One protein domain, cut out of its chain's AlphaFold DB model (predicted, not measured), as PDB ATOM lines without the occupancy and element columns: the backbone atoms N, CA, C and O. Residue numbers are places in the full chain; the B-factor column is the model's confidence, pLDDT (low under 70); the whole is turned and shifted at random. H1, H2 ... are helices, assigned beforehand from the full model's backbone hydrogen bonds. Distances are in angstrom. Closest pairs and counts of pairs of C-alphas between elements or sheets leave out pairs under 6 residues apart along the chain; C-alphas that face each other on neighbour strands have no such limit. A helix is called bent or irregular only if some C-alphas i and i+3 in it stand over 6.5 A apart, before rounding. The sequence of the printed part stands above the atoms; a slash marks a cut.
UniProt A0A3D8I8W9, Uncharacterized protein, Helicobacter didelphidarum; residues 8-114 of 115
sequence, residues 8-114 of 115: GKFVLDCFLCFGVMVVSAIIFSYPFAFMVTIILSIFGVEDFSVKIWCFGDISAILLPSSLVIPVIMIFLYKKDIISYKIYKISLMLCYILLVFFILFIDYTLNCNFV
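AT A GLANCE: This is residues 8 to 114 of the 115 residues of an uncharacterized protein of Helicobacter didelphidarum (UniProt A0A3D8I8W9). Two long helices, H1 and H2, cross near their middles as an X, and the third, H3, runs beside arm H2a and meets the first half of H1. H2 is bent but runs nearly straight, its arms 11 degrees apart. The printed part has 107 residues with three named helices, in the order H1, H2, H3, and no named strand; the class is all helix. The whole is loose, with a radius of gyration of the C-alphas of 16.2 A, and flat, spanning 48 by 34 by 16 A.

HOW THE PARTS SIT: H1, residues 8 to 42, touches H2a, residues 55 to 66, with its residues 21 to 33 alone; the closest C-alphas, of Ala 25 and Ser 66, are 4.6 A apart, at a steep tilt of 60 degrees, opposite ways. H1 only just touches H2b, residues 69 to 78, with 3 pairs of C-alphas within 8 A, the closest those of Met 21 and Ile 69 at 6.3 A. With residues 10 to 22 alone, H1 touches H3, residues 88 to 112; the closest C-alphas, of Cys 14 and Ser 90, are 5.3 A apart, at a steep tilt of 55 degrees, the same way. H2a and H3 touch at a shallow tilt of 7 degrees, opposite ways; the closest C-alphas, of Ser 59 and Asp 106, are 6.3 A apart. H2b and H3 are close but not clearly touching, the C-alphas of Pro 70 and Leu 91 being closest at 7.5 A. The helix packing is mostly crossed, 1 of 4 touching pairs being at a shallow tilt. Every O i to N i+4 pair is within hydrogen-bond range in H2b and H3, against 29 of 31 in H1 and 6 of 8 in H2a.

IN THESE COORDINATES: H1 runs 49.3 A from C-alpha 8 at (-42.706, -29.773, 27.269) to C-alpha 42, with a kink of 42 degrees near residue 29; it is neither bent nor irregular, but only just, C-alphas 27 and 30 being 6.5 A apart. H2, residues 55 to 78, was assigned as one helix by its hydrogen bonds but is bent, C-alphas 66 and 69 being 6.6 A apart; H2a is 16.4 A long and H2b 14.0 A. H3 is 35.7 A long, ending at C-alpha 112 at (-13.522, -49.717, 41.270).

THE WHOLE: The two C-alphas farthest apart, of Gly 8 and Gly 44, are 52.1 A apart. The printed part has no cut. The link from H1 to H2, residues 43 to 54, is long; that from H2 to H3 is short. The mean pLDDT of the printed part is 75.1, with residues 46 to 60, 83 to 85 and 110 to 114 under 70.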
ATOM      1  N   GLY A   8     -43.733 -30.813  27.182       80.00
ATOM      2  CA  GLY A   8     -42.706 -29.773  27.269       80.00
ATOM      3  C   GLY A   8     -42.583 -29.174  28.673       80.00
ATOM      4  O   GLY A   8     -41.479 -29.046  29.194       80.00
ATOM      5  N   LYS A   9     -43.713 -28.881  29.331       80.44
ATOM      6  CA  LYS A   9     -43.714 -28.397  30.718       80.44
ATOM      7  C   LYS A   9     -43.199 -29.466  31.686       80.44
ATOM      8  O   LYS A   9     -42.447 -29.145  32.594       80.44
ATOM      9  N   PHE A  10     -43.562 -30.728  31.466       81.81
ATOM     10  CA  PHE A  10     -43.077 -31.849  32.270       81.81
ATOM     11  C   PHE A  10     -41.551 -32.012  32.189       81.81
ATOM     12  O   PHE A  10     -40.899 -32.155  33.218       81.81
ATOM     13  N   VAL A  11     -40.975 -31.953  30.984       84.12
ATOM     14  CA  VAL A  11     -39.521 -32.063  30.791       84.12
ATOM     15  C   VAL A  11     -38.790 -30.882  31.431       84.12
ATOM     16  O   VAL A  11     -37.788 -31.088  32.113       84.12
ATOM     17  N   LEU A  12     -39.303 -29.659  31.266       84.62
ATOM     18  CA  LEU A  12     -38.712 -28.464  31.874       84.62
ATOM     19  C   LEU A  12     -38.748 -28.544  33.407       84.62
ATOM     20  O   LEU A  12     -37.729 -28.298  34.051       84.62
ATOM     21  N   ASP A  13     -39.877 -28.980  33.976       82.62
ATOM     22  CA  ASP A  13     -40.003 -29.244  35.412       82.62
ATOM     23  C   ASP A  13     -38.975 -30.280  35.882       82.62
ATOM     24  O   ASP A  13     -38.358 -30.082  36.926       82.62
ATOM     25  N   CYS A  14     -38.720 -31.339  35.101       83.69
ATOM     26  CA  CYS A  14     -37.713 -32.339  35.454       83.69
ATOM     27  C   CYS A  14     -36.303 -31.741  35.519       83.69
ATOM     28  O   CYS A  14     -35.595 -31.961  36.498       83.69
ATOM     29  N   PHE A  15     -35.888 -30.961  34.517       85.19
ATOM     30  CA  PHE A  15     -34.562 -30.330  34.525       85.19
ATOM     31  C   PHE A  15     -34.389 -29.370  35.701       85.19
ATOM     32  O   PHE A  15     -33.355 -29.385  36.371       85.19
ATOM     33  N   LEU A  16     -35.414 -28.560  35.970       84.12
ATOM     34  CA  LEU A  16     -35.382 -27.571  37.039       84.12
ATOM     35  C   LEU A  16     -35.370 -28.261  38.411       84.12
ATOM     36  O   LEU A  16     -34.531 -27.940  39.249       84.12
ATOM     37  N   CYS A  17     -36.223 -29.270  38.621       82.75
ATOM     38  CA  CYS A  17     -36.230 -30.067  39.847       82.75
ATOM     39  C   CYS A  17     -34.909 -30.802  40.064       82.75
ATOM     40  O   CYS A  17     -34.356 -30.724  41.157       82.75
ATOM     41  N   PHE A  18     -34.394 -31.486  39.044       82.81
ATOM     42  CA  PHE A  18     -33.147 -32.231  39.159       82.81
ATOM     43  C   PHE A  18     -31.968 -31.305  39.481       82.81
ATOM     44  O   PHE A  18     -31.229 -31.566  40.426       82.81
ATOM     45  N   GLY A  19     -31.843 -30.180  38.768       83.62
ATOM     46  CA  GLY A  19     -30.793 -29.193  39.023       83.62
ATOM     47  C   GLY A  19     -30.854 -28.624  40.441       83.62
ATOM     48  O   GLY A  19     -29.844 -28.614  41.146       83.62
ATOM     49  N   VAL A  20     -32.042 -28.215  40.899       83.62
ATOM     50  CA  VAL A  20     -32.222 -27.702  42.266       83.62
ATOM     51  C   VAL A  20     -31.901 -28.780  43.302       83.62
ATOM     52  O   VAL A  20     -31.222 -28.478  44.281       83.62
ATOM     53  N   MET A  21     -32.325 -30.030  43.093       83.31
ATOM     54  CA  MET A  21     -32.022 -31.124  44.020       83.31
ATOM     55  C   MET A  21     -30.517 -31.398  44.110       83.31
ATOM     56  O   MET A  21     -30.001 -31.470  45.220       83.31
ATOM     57  N   VAL A  22     -29.800 -31.473  42.985       83.31
ATOM     58  CA  VAL A  22     -28.339 -31.679  42.974       83.31
ATOM     59  C   VAL A  22     -27.619 -30.548  43.708       83.31
ATOM     60  O   VAL A  22     -26.842 -30.807  44.625       83.31
ATOM     61  N   VAL A  23     -27.907 -29.292  43.349       83.69
ATOM     62  CA  VAL A  23     -27.273 -28.120  43.976       83.69
ATOM     63  C   VAL A  23     -27.568 -28.088  45.472       83.69
ATOM     64  O   VAL A  23     -26.673 -27.852  46.282       83.69
ATOM     65  N   SER A  24     -28.808 -28.381  45.858       81.12
ATOM     66  CA  SER A  24     -29.193 -28.421  47.263       81.12
ATOM     67  C   SER A  24     -28.505 -29.545  48.033       81.12
ATOM     68  O   SER A  24     -28.022 -29.290  49.129       81.12
ATOM     69  N   ALA A  25     -28.392 -30.750  47.467       79.75
ATOM     70  CA  ALA A  25     -27.731 -31.871  48.122       79.75
ATOM     71  C   ALA A  25     -26.261 -31.533  48.407       79.75
ATOM     72  O   ALA A  25     -25.776 -31.780  49.506       79.75
ATOM     73  N   ILE A  26     -25.579 -30.856  47.475       80.56
ATOM     74  CA  ILE A  26     -24.202 -30.380  47.669       80.56
ATOM     75  C   ILE A  26     -24.137 -29.324  48.781       80.56
ATOM     76  O   ILE A  26     -23.346 -29.470  49.708       80.56
ATOM     77  N   ILE A  27     -24.976 -28.285  48.736       83.19
ATOM     78  CA  ILE A  27     -24.934 -27.191  49.724       83.19
ATOM     79  C   ILE A  27     -25.309 -27.688  51.126       83.19
ATOM     80  O   ILE A  27     -24.659 -27.325  52.106       83.19
ATOM     81  N   PHE A  28     -26.341 -28.528  51.232       78.19
ATOM     82  CA  PHE A  28     -26.820 -29.058  52.507       78.19
ATOM     83  C   PHE A  28     -25.991 -30.235  53.026       78.19
ATOM     84  O   PHE A  28     -26.100 -30.542  54.210       78.19
ATOM     85  N   SER A  29     -25.131 -30.855  52.212       77.81
ATOM     86  CA  SER A  29     -24.256 -31.941  52.675       77.81
ATOM     87  C   SER A  29     -23.352 -31.507  53.832       77.81
ATOM     88  O   SER A  29     -23.240 -32.220  54.823       77.81
ATOM     89  N   TYR A  30     -22.776 -30.304  53.759       75.56
ATOM     90  CA  TYR A  30     -21.859 -29.780  54.772       75.56
ATOM     91  C   TYR A  30     -22.522 -29.530  56.142       75.56
ATOM     92  O   TYR A  30     -22.059 -30.090  57.138       75.56
ATOM     93  N   PRO A  31     -23.623 -28.754  56.249       78.25
ATOM     94  CA  PRO A  31     -24.306 -28.583  57.528       78.25
ATOM     95  C   PRO A  31     -24.912 -29.895  58.041       78.25
ATOM     96  O   PRO A  31     -24.973 -30.101  59.253       78.25
ATOM     97  N   PHE A  32     -25.326 -30.803  57.150       77.56
ATOM     98  CA  PHE A  32     -25.839 -32.110  57.554       77.56
ATOM     99  C   PHE A  32     -24.734 -32.992  58.152       77.56
ATOM    100  O   PHE A  32     -24.935 -33.574  59.214       77.56
ATOM    101  N   ALA A  33     -23.543 -33.017  57.547       74.44
ATOM    102  CA  ALA A  33     -22.369 -33.702  58.090       74.44
ATOM    103  C   ALA A  33     -22.007 -33.195  59.496       74.44
ATOM    104  O   ALA A  33     -21.736 -33.985  60.403       74.44
ATOM    105  N   PHE A  34     -22.063 -31.875  59.699       75.12
ATOM    106  CA  PHE A  34     -21.815 -31.261  61.003       75.12
ATOM    107  C   PHE A  34     -22.853 -31.687  62.052       75.12
ATOM    108  O   PHE A  34     -22.483 -32.093  63.153       75.12
ATOM    109  N   MET A  35     -24.143 -31.673  61.699       80.12
ATOM    110  CA  MET A  35     -25.216 -32.146  62.582       80.12
ATOM    111  C   MET A  35     -25.046 -33.619  62.961       80.12
ATOM    112  O   MET A  35     -25.170 -33.966  64.133       80.12
ATOM    113  N   VAL A  36     -24.721 -34.479  61.991       76.75
ATOM    114  CA  VAL A  36     -24.466 -35.909  62.233       76.75
ATOM    115  C   VAL A  36     -23.294 -36.096  63.198       76.75
ATOM    116  O   VAL A  36     -23.409 -36.866  64.148       76.75
ATOM    117  N   THR A  37     -22.210 -35.338  63.015       75.31
ATOM    118  CA  THR A  37     -21.032 -35.388  63.897       75.31
ATOM    119  C   THR A  37     -21.382 -34.983  65.333       75.31
ATOM    120  O   THR A  37     -21.001 -35.672  66.277       75.31
ATOM    121  N   ILE A  38     -22.160 -33.907  65.516       79.50
ATOM    122  CA  ILE A  38     -22.622 -33.475  66.848       79.50
ATOM    123  C   ILE A  38     -23.479 -34.554  67.506       79.50
ATOM    124  O   ILE A  38     -23.269 -34.875  68.673       79.50
ATOM    125  N   ILE A  39     -24.444 -35.116  66.775       81.06
ATOM    126  CA  ILE A  39     -25.344 -36.140  67.313       81.06
ATOM    127  C   ILE A  39     -24.535 -37.355  67.774       81.06
ATOM    128  O   ILE A  39     -24.716 -37.816  68.896       81.06
ATOM    129  N   LEU A  40     -23.607 -37.844  66.950       77.69
ATOM    130  CA  LEU A  40     -22.773 -38.999  67.287       77.69
ATOM    131  C   LEU A  40     -21.847 -38.729  68.480       77.69
ATOM    132  O   LEU A  40     -21.694 -39.601  69.336       77.69
ATOM    133  N   SER A  41     -21.323 -37.506  68.594       74.06
ATOM    134  CA  SER A  41     -20.557 -37.071  69.765       74.06
ATOM    135  C   SER A  41     -21.397 -37.103  71.051       74.06
ATOM    136  O   SER A  41     -20.910 -37.572  72.077       74.06
ATOM    137  N   ILE A  42     -22.675 -36.706  71.000       82.31
ATOM    138  CA  ILE A  42     -23.596 -36.794  72.151       82.31
ATOM    139  C   ILE A  42     -23.825 -38.255  72.577       82.31
ATOM    140  O   ILE A  42     -23.966 -38.532  73.767       82.31
ATOM    141  N   PHE A  43     -23.835 -39.194  71.629       81.38
ATOM    142  CA  PHE A  43     -23.977 -40.628  71.904       81.38
ATOM    143  C   PHE A  43     -22.664 -41.323  72.318       81.38
ATOM    144  O   PHE A  43     -22.660 -42.538  72.504       81.38
ATOM    145  N   GLY A  44     -21.567 -40.577  72.499       71.00
ATOM    146  CA  GLY A  44     -20.282 -41.118  72.956       71.00
ATOM    147  C   GLY A  44     -19.486 -41.851  71.875       71.00
ATOM    148  O   GLY A  44     -18.598 -42.640  72.193       71.00
ATOM    149  N   VAL A  45     -19.794 -41.618  70.595       71.75
ATOM    150  CA  VAL A  45     -19.006 -42.144  69.474       71.75
ATOM    151  C   VAL A  45     -17.891 -41.142  69.166       71.75
ATOM    152  O   VAL A  45     -18.064 -40.228  68.364       71.75
ATOM    153  N   GLU A  46     -16.753 -41.281  69.848       56.97
ATOM    154  CA  GLU A  46     -15.631 -40.328  69.759       56.97
ATOM    155  C   GLU A  46     -14.809 -40.467  68.461       56.97
ATOM    156  O   GLU A  46     -14.246 -39.486  67.983       56.97
ATOM    157  N   ASP A  47     -14.813 -41.647  67.829       56.16
ATOM    158  CA  ASP A  47     -14.021 -41.935  66.620       56.16
ATOM    159  C   ASP A  47     -14.751 -41.653  65.295       56.16
ATOM    160  O   ASP A  47     -14.220 -41.932  64.215       56.16
ATOM    161  N   PHE A  48     -15.961 -41.082  65.327       54.97
ATOM    162  CA  PHE A  48     -16.682 -40.742  64.098       54.97
ATOM    163  C   PHE A  48     -16.163 -39.430  63.499       54.97
ATOM    164  O   PHE A  48     -16.852 -38.410  63.438       54.97
ATOM    165  N   SER A  49     -14.917 -39.444  63.024       54.50
ATOM    166  CA  SER A  49     -14.460 -38.428  62.088       54.50
ATOM    167  C   SER A  49     -15.206 -38.672  60.780       54.50
ATOM    168  O   SER A  49     -14.854 -39.603  60.053       54.50
ATOM    169  N   VAL A  50     -16.223 -37.860  60.472       52.56
ATOM    170  CA  VAL A  50     -16.789 -37.791  59.118       52.56
ATOM    171  C   VAL A  50     -15.660 -37.321  58.211       52.56
ATOM    172  O   VAL A  50     -15.440 -36.126  57.996       52.56
ATOM    173  N   LYS A  51     -14.859 -38.265  57.721       54.00
ATOM    174  CA  LYS A  51     -13.878 -37.980  56.695       54.00
ATOM    175  C   LYS A  51     -14.719 -37.712  55.468       54.00
ATOM    176  O   LYS A  51     -15.218 -38.634  54.845       54.00
ATOM    177  N   ILE A  52     -14.806 -36.444  55.084       48.59
ATOM    178  CA  ILE A  52     -15.397 -35.976  53.816       48.59
ATOM    179  C   ILE A  52     -14.761 -36.692  52.591       48.59
ATOM    180  O   ILE A  52     -15.221 -36.547  51.467       48.59
ATOM    181  N   TRP A  53     -13.713 -37.493  52.818       44.50
ATOM    182  CA  TRP A  53     -12.953 -38.294  51.867       44.50
ATOM    183  C   TRP A  53     -13.247 -39.812  51.931       44.50
ATOM    184  O   TRP A  53     -12.741 -40.544  51.085       44.50
ATOM    185  N   CYS A  54     -14.028 -40.306  52.904       48.22
ATOM    186  CA  CYS A  54     -14.509 -41.694  52.948       48.22
ATOM    187  C   CYS A  54     -15.872 -41.779  52.253       48.22
ATOM    188  O   CYS A  54     -16.882 -41.293  52.751       48.22
ATOM    189  N   PHE A  55     -15.890 -42.386  51.070       52.94
ATOM    190  CA  PHE A  55     -17.002 -42.283  50.122       52.94
ATOM    191  C   PHE A  55     -18.316 -42.932  50.587       52.94
ATOM    192  O   PHE A  55     -19.377 -42.380  50.299       52.94
ATOM    193  N   GLY A  56     -18.257 -43.999  51.393       55.16
ATOM    194  CA  GLY A  56     -19.450 -44.600  52.006       55.16
ATOM    195  C   GLY A  56     -20.181 -43.679  52.997       55.16
ATOM    196  O   GLY A  56     -21.396 -43.781  53.152       55.16
ATOM    197  N   ASP A  57     -19.480 -42.719  53.610       62.53
ATOM    198  CA  ASP A  57     -20.101 -41.710  54.481       62.53
ATOM    199  C   ASP A  57     -20.748 -40.581  53.663       62.53
ATOM    200  O   ASP A  57     -21.721 -39.957  54.091       62.53
ATOM    201  N   ILE A  58     -20.249 -40.332  52.445       64.94
ATOM    202  CA  ILE A  58     -20.765 -39.286  51.558       64.94
ATOM    203  C   ILE A  58     -22.160 -39.655  51.062       64.94
ATOM    204  O   ILE A  58     -23.043 -38.803  51.107       64.94
ATOM    205  N   SER A  59     -22.397 -40.898  50.631       67.25
ATOM    206  CA  SER A  59     -23.726 -41.336  50.181       67.25
ATOM    207  C   SER A  59     -24.752 -41.266  51.318       67.25
ATOM    208  O   SER A  59     -25.851 -40.741  51.114       67.25
ATOM    209  N   ALA A  60     -24.361 -41.658  52.535       69.44
ATOM    210  CA  ALA A  60     -25.176 -41.551  53.746       69.44
ATOM    211  C   ALA A  60     -25.560 -40.104  54.117       69.44
ATOM    212  O   ALA A  60     -26.591 -39.897  54.751       69.44
ATOM    213  N   ILE A  61     -24.778 -39.103  53.697       73.00
ATOM    214  CA  ILE A  61     -25.053 -37.670  53.907       73.00
ATOM    215  C   ILE A  61     -25.793 -37.056  52.704       73.00
ATOM    216  O   ILE A  61     -26.699 -36.228  52.868       73.00
ATOM    217  N   LEU A  62     -25.454 -37.465  51.479       73.94
ATOM    218  CA  LEU A  62     -26.046 -36.942  50.243       73.94
ATOM    219  C   LEU A  62     -27.504 -37.386  50.063       73.94
ATOM    220  O   LEU A  62     -28.343 -36.607  49.611       73.94
ATOM    221  N   LEU A  63     -27.828 -38.618  50.455       78.50
ATOM    222  CA  LEU A  63     -29.193 -39.150  50.425       78.50
ATOM    223  C   LEU A  63     -30.170 -38.314  51.271       78.50
ATOM    224  O   LEU A  63     -31.133 -37.785  50.709       78.50
ATOM    225  N   PRO A  64     -29.952 -38.115  52.582       73.94
ATOM    226  CA  PRO A  64     -30.858 -37.318  53.402       73.94
ATOM    227  C   PRO A  64     -30.823 -35.824  53.062       73.94
ATOM    228  O   PRO A  64     -31.866 -35.174  53.114       73.94
ATOM    229  N   SER A  65     -29.681 -35.266  52.646       77.25
ATOM    230  CA  SER A  65     -29.640 -33.868  52.185       77.25
ATOM    231  C   SER A  65     -30.453 -33.653  50.900       77.25
ATOM    232  O   SER A  65     -31.101 -32.615  50.756       77.25
ATOM    233  N   SER A  66     -30.537 -34.653  50.017       79.31
ATOM    234  CA  SER A  66     -31.388 -34.586  48.821       79.31
ATOM    235  C   SER A  66     -32.899 -34.559  49.114       79.31
ATOM    236  O   SER A  66     -33.675 -34.100  48.275       79.31
ATOM    237  N   LEU A  67     -33.333 -34.979  50.313       78.94
ATOM    238  CA  LEU A  67     -34.737 -34.928  50.751       78.94
ATOM    239  C   LEU A  67     -35.190 -33.536  51.214       78.94
ATOM    240  O   LEU A  67     -36.392 -33.263  51.244       78.94
ATOM    241  N   VAL A  68     -34.253 -32.639  51.533       79.12
ATOM    242  CA  VAL A  68     -34.549 -31.306  52.081       79.12
ATOM    243  C   VAL A  68     -35.429 -30.492  51.126       79.12
ATOM    244  O   VAL A  68     -36.464 -29.963  51.533       79.12
ATOM    245  N   ILE A  69     -35.086 -30.445  49.837       79.19
ATOM    246  CA  ILE A  69     -35.865 -29.707  48.830       79.19
ATOM    247  C   ILE A  69     -37.252 -30.309  48.582       79.19
ATOM    248  O   ILE A  69     -38.216 -29.544  48.610       79.19
ATOM    249  N   PRO A  70     -37.419 -31.631  48.372       76.81
ATOM    250  CA  PRO A  70     -38.739 -32.254  48.314       76.81
ATOM    251  C   PRO A  70     -39.639 -31.866  49.492       76.81
ATOM    252  O   PRO A  70     -40.789 -31.476  49.286       76.81
ATOM    253  N   VAL A  71     -39.109 -31.907  50.719       80.44
ATOM    254  CA  VAL A  71     -39.863 -31.570  51.936       80.44
ATOM    255  C   VAL A  71     -40.243 -30.086  51.962       80.44
ATOM    256  O   VAL A  71     -41.410 -29.762  52.201       80.44
ATOM    257  N   ILE A  72     -39.305 -29.186  51.650       80.81
ATOM    258  CA  ILE A  72     -39.563 -27.739  51.567       80.81
ATOM    259  C   ILE A  72     -40.615 -27.438  50.494       80.81
ATOM    260  O   ILE A  72     -41.555 -26.686  50.745       80.81
ATOM    261  N   MET A  73     -40.515 -28.058  49.320       75.88
ATOM    262  CA  MET A  73     -41.454 -27.850  48.217       75.88
ATOM    263  C   MET A  73     -42.865 -28.332  48.560       75.88
ATOM    264  O   MET A  73     -43.837 -27.635  48.269       75.88
ATOM    265  N   ILE A  74     -42.999 -29.480  49.233       77.69
ATOM    266  CA  ILE A  74     -44.293 -29.967  49.735       77.69
ATOM    267  C   ILE A  74     -44.873 -28.992  50.771       77.69
ATOM    268  O   ILE A  74     -46.068 -28.688  50.727       77.69
ATOM    269  N   PHE A  75     -44.042 -28.480  51.682       80.88
ATOM    270  CA  PHE A  75     -44.469 -27.528  52.707       80.88
ATOM    271  C   PHE A  75     -44.939 -26.198  52.104       80.88
ATOM    272  O   PHE A  75     -46.025 -25.717  52.436       80.88
ATOM    273  N   LEU A  76     -44.160 -25.631  51.179       78.62
ATOM    274  CA  LEU A  76     -44.482 -24.378  50.495       78.62
ATOM    275  C   LEU A  76     -45.731 -24.509  49.613       78.62
ATOM    276  O   LEU A  76     -46.529 -23.574  49.556       78.62
ATOM    277  N   TYR A  77     -45.946 -25.678  48.998       76.56
ATOM    278  CA  TYR A  77     -47.177 -25.981  48.268       76.56
ATOM    279  C   TYR A  77     -48.394 -26.033  49.199       76.56
ATOM    280  O   TYR A  77     -49.439 -25.476  48.884       76.56
ATOM    281  N   LYS A  78     -48.269 -26.662  50.378       77.69
ATOM    282  CA  LYS A  78     -49.361 -26.740  51.366       77.69
ATOM    283  C   LYS A  78     -49.736 -25.370  51.949       77.69
ATOM    284  O   LYS A  78     -50.844 -25.206  52.450       77.69
ATOM    285  N   LYS A  79     -48.808 -24.412  51.925       81.25
ATOM    286  CA  LYS A  79     -48.997 -23.041  52.420       81.25
ATOM    287  C   LYS A  79     -49.439 -22.049  51.332       81.25
ATOM    288  O   LYS A  79     -49.545 -20.871  51.648       81.25
ATOM    289  N   ASP A  80     -49.665 -22.502  50.093       75.19
ATOM    290  CA  ASP A  80     -50.016 -21.663  48.929       75.19
ATOM    291  C   ASP A  80     -49.034 -20.498  48.662       75.19
ATOM    292  O   ASP A  80     -49.371 -19.502  48.027       75.19
ATOM    293  N   ILE A  81     -47.778 -20.619  49.113       75.50
ATOM    294  CA  ILE A  81     -46.762 -19.560  48.954       75.50
ATOM    295  C   ILE A  81     -46.219 -19.533  47.518       75.50
ATOM    296  O   ILE A  81     -45.887 -18.474  46.988       75.50
ATOM    297  N   ILE A  82     -46.124 -20.696  46.868       70.12
ATOM    298  CA  ILE A  82     -45.608 -20.818  45.501       70.12
ATOM    299  C   ILE A  82     -46.779 -21.012  44.533       70.12
ATOM    300  O   ILE A  82     -47.469 -22.026  44.572       70.12
ATOM    301  N   SER A  83     -46.954 -20.072  43.598       62.50
ATOM    302  CA  SER A  83     -47.954 -20.177  42.518       62.50
ATOM    303  C   SER A  83     -47.560 -21.159  41.402       62.50
ATOM    304  O   SER A  83     -48.409 -21.611  40.629       62.50
ATOM    305  N   TYR A  84     -46.273 -21.508  41.295       67.94
ATOM    306  CA  TYR A  84     -45.780 -22.461  40.304       67.94
ATOM    307  C   TYR A  84     -46.129 -23.909  40.683       67.94
ATOM    308  O   TYR A  84     -45.547 -24.502  41.592       67.94
ATOM    309  N   LYS A  85     -47.080 -24.502  39.953       69.69
ATOM    310  CA  LYS A  85     -47.468 -25.911  40.108       69.69
ATOM    311  C   LYS A  85     -46.513 -26.817  39.334       69.69
ATOM    312  O   LYS A  85     -46.709 -27.017  38.133       69.69
ATOM    313  N   ILE A  86     -45.530 -27.367  40.041       71.88
ATOM    314  CA  ILE A  86     -44.676 -28.456  39.549       71.88
ATOM    315  C   ILE A  86     -45.498 -29.743  39.457       71.88
ATOM    316  O   ILE A  86     -46.293 -30.058  40.353       71.88
ATOM    317  N   TYR A  87     -45.292 -30.525  38.398       75.69
ATOM    318  CA  TYR A  87     -45.847 -31.875  38.334       75.69
ATOM    319  C   TYR A  87     -45.241 -32.776  39.421       75.69
ATOM    320  O   TYR A  87     -44.059 -33.103  39.391       75.69
ATOM    321  N   LYS A  88     -46.076 -33.273  40.342       74.81
ATOM    322  CA  LYS A  88     -45.657 -34.209  41.410       74.81
ATOM    323  C   LYS A  88     -44.884 -35.424  40.879       74.81
ATOM    324  O   LYS A  88     -43.944 -35.884  41.513       74.81
ATOM    325  N   ILE A  89     -45.276 -35.920  39.705       79.00
ATOM    326  CA  ILE A  89     -44.635 -37.062  39.037       79.00
ATOM    327  C   ILE A  89     -43.207 -36.715  38.596       79.00
ATOM    328  O   ILE A  89     -42.311 -37.535  38.756       79.00
ATOM    329  N   SER A  90     -42.987 -35.499  38.089       79.94
ATOM    330  CA  SER A  90     -41.657 -35.021  37.698       79.94
ATOM    331  C   SER A  90     -40.729 -34.948  38.914       79.94
ATOM    332  O   SER A  90     -39.620 -35.473  38.866       79.94
ATOM    333  N   LEU A  91     -41.224 -34.430  40.043       78.94
ATOM    334  CA  LEU A  91     -40.470 -34.387  41.299       78.94
ATOM    335  C   LEU A  91     -40.095 -35.791  41.811       78.94
ATOM    336  O   LEU A  91     -38.943 -36.019  42.168       78.94
ATOM    337  N   MET A  92     -41.039 -36.740  41.799       80.69
ATOM    338  CA  MET A  92     -40.776 -38.130  42.204       80.69
ATOM    339  C   MET A  92     -39.756 -38.818  41.293       80.69
ATOM    340  O   MET A  92     -38.843 -39.475  41.784       80.69
ATOM    341  N   LEU A  93     -39.878 -38.649  39.973       85.31
ATOM    342  CA  LEU A  93     -38.934 -39.224  39.011       85.31
ATOM    343  C   LEU A  93     -37.530 -38.640  39.171       85.31
ATOM    344  O   LEU A  93     -36.564 -39.399  39.178       85.31
ATOM    345  N   CYS A  94     -37.412 -37.322  39.345       84.19
ATOM    346  CA  CYS A  94     -36.119 -36.671  39.572       84.19
ATOM    347  C   CYS A  94     -35.462 -37.152  40.864       84.19
ATOM    348  O   CYS A  94     -34.261 -37.406  40.872       84.19
ATOM    349  N   TYR A  95     -36.247 -37.327  41.931       83.44
ATOM    350  CA  TYR A  95     -35.742 -37.855  43.193       83.44
ATOM    351  C   TYR A  95     -35.229 -39.292  43.042       83.44
ATOM    352  O   TYR A  95     -34.104 -39.586  43.433       83.44
ATOM    353  N   ILE A  96     -36.013 -40.177  42.416       85.94
ATOM    354  CA  ILE A  96     -35.607 -41.569  42.177       85.94
ATOM    355  C   ILE A  96     -34.325 -41.623  41.334       85.94
ATOM    356  O   ILE A  96     -33.395 -42.347  41.682       85.94
ATOM    357  N   LEU A  97     -34.248 -40.831  40.260       86.88
ATOM    358  CA  LEU A  97     -33.051 -40.736  39.419       86.88
ATOM    359  C   LEU A  97     -31.829 -40.270  40.211       86.88
ATOM    360  O   LEU A  97     -30.754 -40.844  40.057       86.88
ATOM    361  N   LEU A  98     -31.989 -39.264  41.071       84.62
ATOM    362  CA  LEU A  98     -30.907 -38.760  41.908       84.62
ATOM    363  C   LEU A  98     -30.432 -39.813  42.918       84.62
ATOM    364  O   LEU A  98     -29.232 -40.004  43.071       84.62
ATOM    365  N   VAL A  99     -31.355 -40.534  43.557       84.31
ATOM    366  CA  VAL A  99     -31.027 -41.638  44.472       84.31
ATOM    367  C   VAL A  99     -30.230 -42.721  43.749       84.31
ATOM    368  O   VAL A  99     -29.170 -43.119  44.228       84.31
ATOM    369  N   PHE A 100     -30.693 -43.162  42.576       85.81
ATOM    370  CA  PHE A 100     -29.954 -44.138  41.773       85.81
ATOM    371  C   PHE A 100     -28.584 -43.618  41.350       85.81
ATOM    372  O   PHE A 100     -27.622 -44.375  41.381       85.81
ATOM    373  N   PHE A 101     -28.480 -42.341  40.988       85.94
ATOM    374  CA  PHE A 101     -27.214 -41.725  40.612       85.94
ATOM    375  C   PHE A 101     -26.217 -41.704  41.778       85.94
ATOM    376  O   PHE A 101     -25.066 -42.095  41.601       85.94
ATOM    377  N   ILE A 102     -26.665 -41.325  42.979       81.94
ATOM    378  CA  ILE A 102     -25.837 -41.322  44.194       81.94
ATOM    379  C   ILE A 102     -25.374 -42.743  44.532       81.94
ATOM    380  O   ILE A 102     -24.185 -42.958  44.752       81.94
ATOM    381  N   LEU A 103     -26.287 -43.720  44.517       81.38
ATOM    382  CA  LEU A 103     -25.959 -45.124  44.789       81.38
ATOM    383  C   LEU A 103     -25.025 -45.718  43.731       81.38
ATOM    384  O   LEU A 103     -24.129 -46.485  44.062       81.38
ATOM    385  N   PHE A 104     -25.214 -45.358  42.460       83.44
ATOM    386  CA  PHE A 104     -24.339 -45.792  41.376       83.44
ATOM    387  C   PHE A 104     -22.925 -45.232  41.537       83.44
ATOM    388  O   PHE A 104     -21.955 -45.967  41.351       83.44
ATOM    389  N   ILE A 105     -22.801 -43.951  41.900       80.38
ATOM    390  CA  ILE A 105     -21.509 -43.329  42.202       80.38
ATOM    391  C   ILE A 105     -20.846 -44.044  43.380       80.38
ATOM    392  O   ILE A 105     -19.696 -44.449  43.260       80.38
ATOM    393  N   ASP A 106     -21.572 -44.247  44.478       77.94
ATOM    394  CA  ASP A 106     -21.050 -44.907  45.677       77.94
ATOM    395  C   ASP A 106     -20.589 -46.344  45.389       77.94
ATOM    396  O   ASP A 106     -19.466 -46.727  45.717       77.94
ATOM    397  N   TYR A 107     -21.406 -47.118  44.669       76.00
ATOM    398  CA  TYR A 107     -21.048 -48.464  44.220       76.00
ATOM    399  C   TYR A 107     -19.800 -48.459  43.330       76.00
ATOM    400  O   TYR A 107     -18.866 -49.228  43.552       76.00
ATOM    401  N   THR A 108     -19.755 -47.572  42.334       75.69
ATOM    402  CA  THR A 108     -18.623 -47.477  41.402       75.69
ATOM    403  C   THR A 108     -17.341 -47.096  42.136       75.69
ATOM    404  O   THR A 108     -16.286 -47.655  41.852       75.69
ATOM    405  N   LEU A 109     -17.413 -46.171  43.089       70.31
ATOM    406  CA  LEU A 109     -16.253 -45.729  43.855       70.31
ATOM    407  C   LEU A 109     -15.759 -46.818  44.814       70.31
ATOM    408  O   LEU A 109     -14.566 -47.124  44.804       70.31
ATOM    409  N   ASN A 110     -16.657 -47.466  45.561       67.56
ATOM    410  CA  ASN A 110     -16.284 -48.542  46.484       67.56
ATOM    411  C   ASN A 110     -15.768 -49.797  45.764       67.56
ATOM    412  O   ASN A 110     -14.869 -50.455  46.275       67.56
ATOM    413  N   CYS A 111     -16.298 -50.135  44.583       68.38
ATOM    414  CA  CYS A 111     -15.890 -51.346  43.864       68.38
ATOM    415  C   CYS A 111     -14.729 -51.142  42.877       68.38
ATOM    416  O   CYS A 111     -13.985 -52.093  42.646       68.38
ATOM    417  N   ASN A 112     -14.558 -49.949  42.289       63.53
ATOM    418  CA  ASN A 112     -13.522 -49.717  41.270       63.53
ATOM    419  C   ASN A 112     -12.340 -48.857  41.740       63.53
ATOM    420  O   ASN A 112     -11.272 -48.961  41.136       63.53
ATOM    421  N   PHE A 113     -12.499 -48.010  42.765       60.97
ATOM    422  CA  PHE A 113     -11.466 -47.041  43.167       60.97
ATOM    423  C   PHE A 113     -10.871 -47.281  44.559       60.97
ATOM    424  O   PHE A 113      -9.739 -46.866  44.798       60.97
ATOM    425  N   VAL A 114     -11.577 -47.975  45.455       54.75
ATOM    426  CA  VAL A 114     -11.023 -48.423  46.741       54.75
ATOM    427  C   VAL A 114     -10.406 -49.816  46.545       54.75
ATOM    428  O   VAL A 114     -11.085 -50.833  46.664       54.75
TER     429      VAL A 114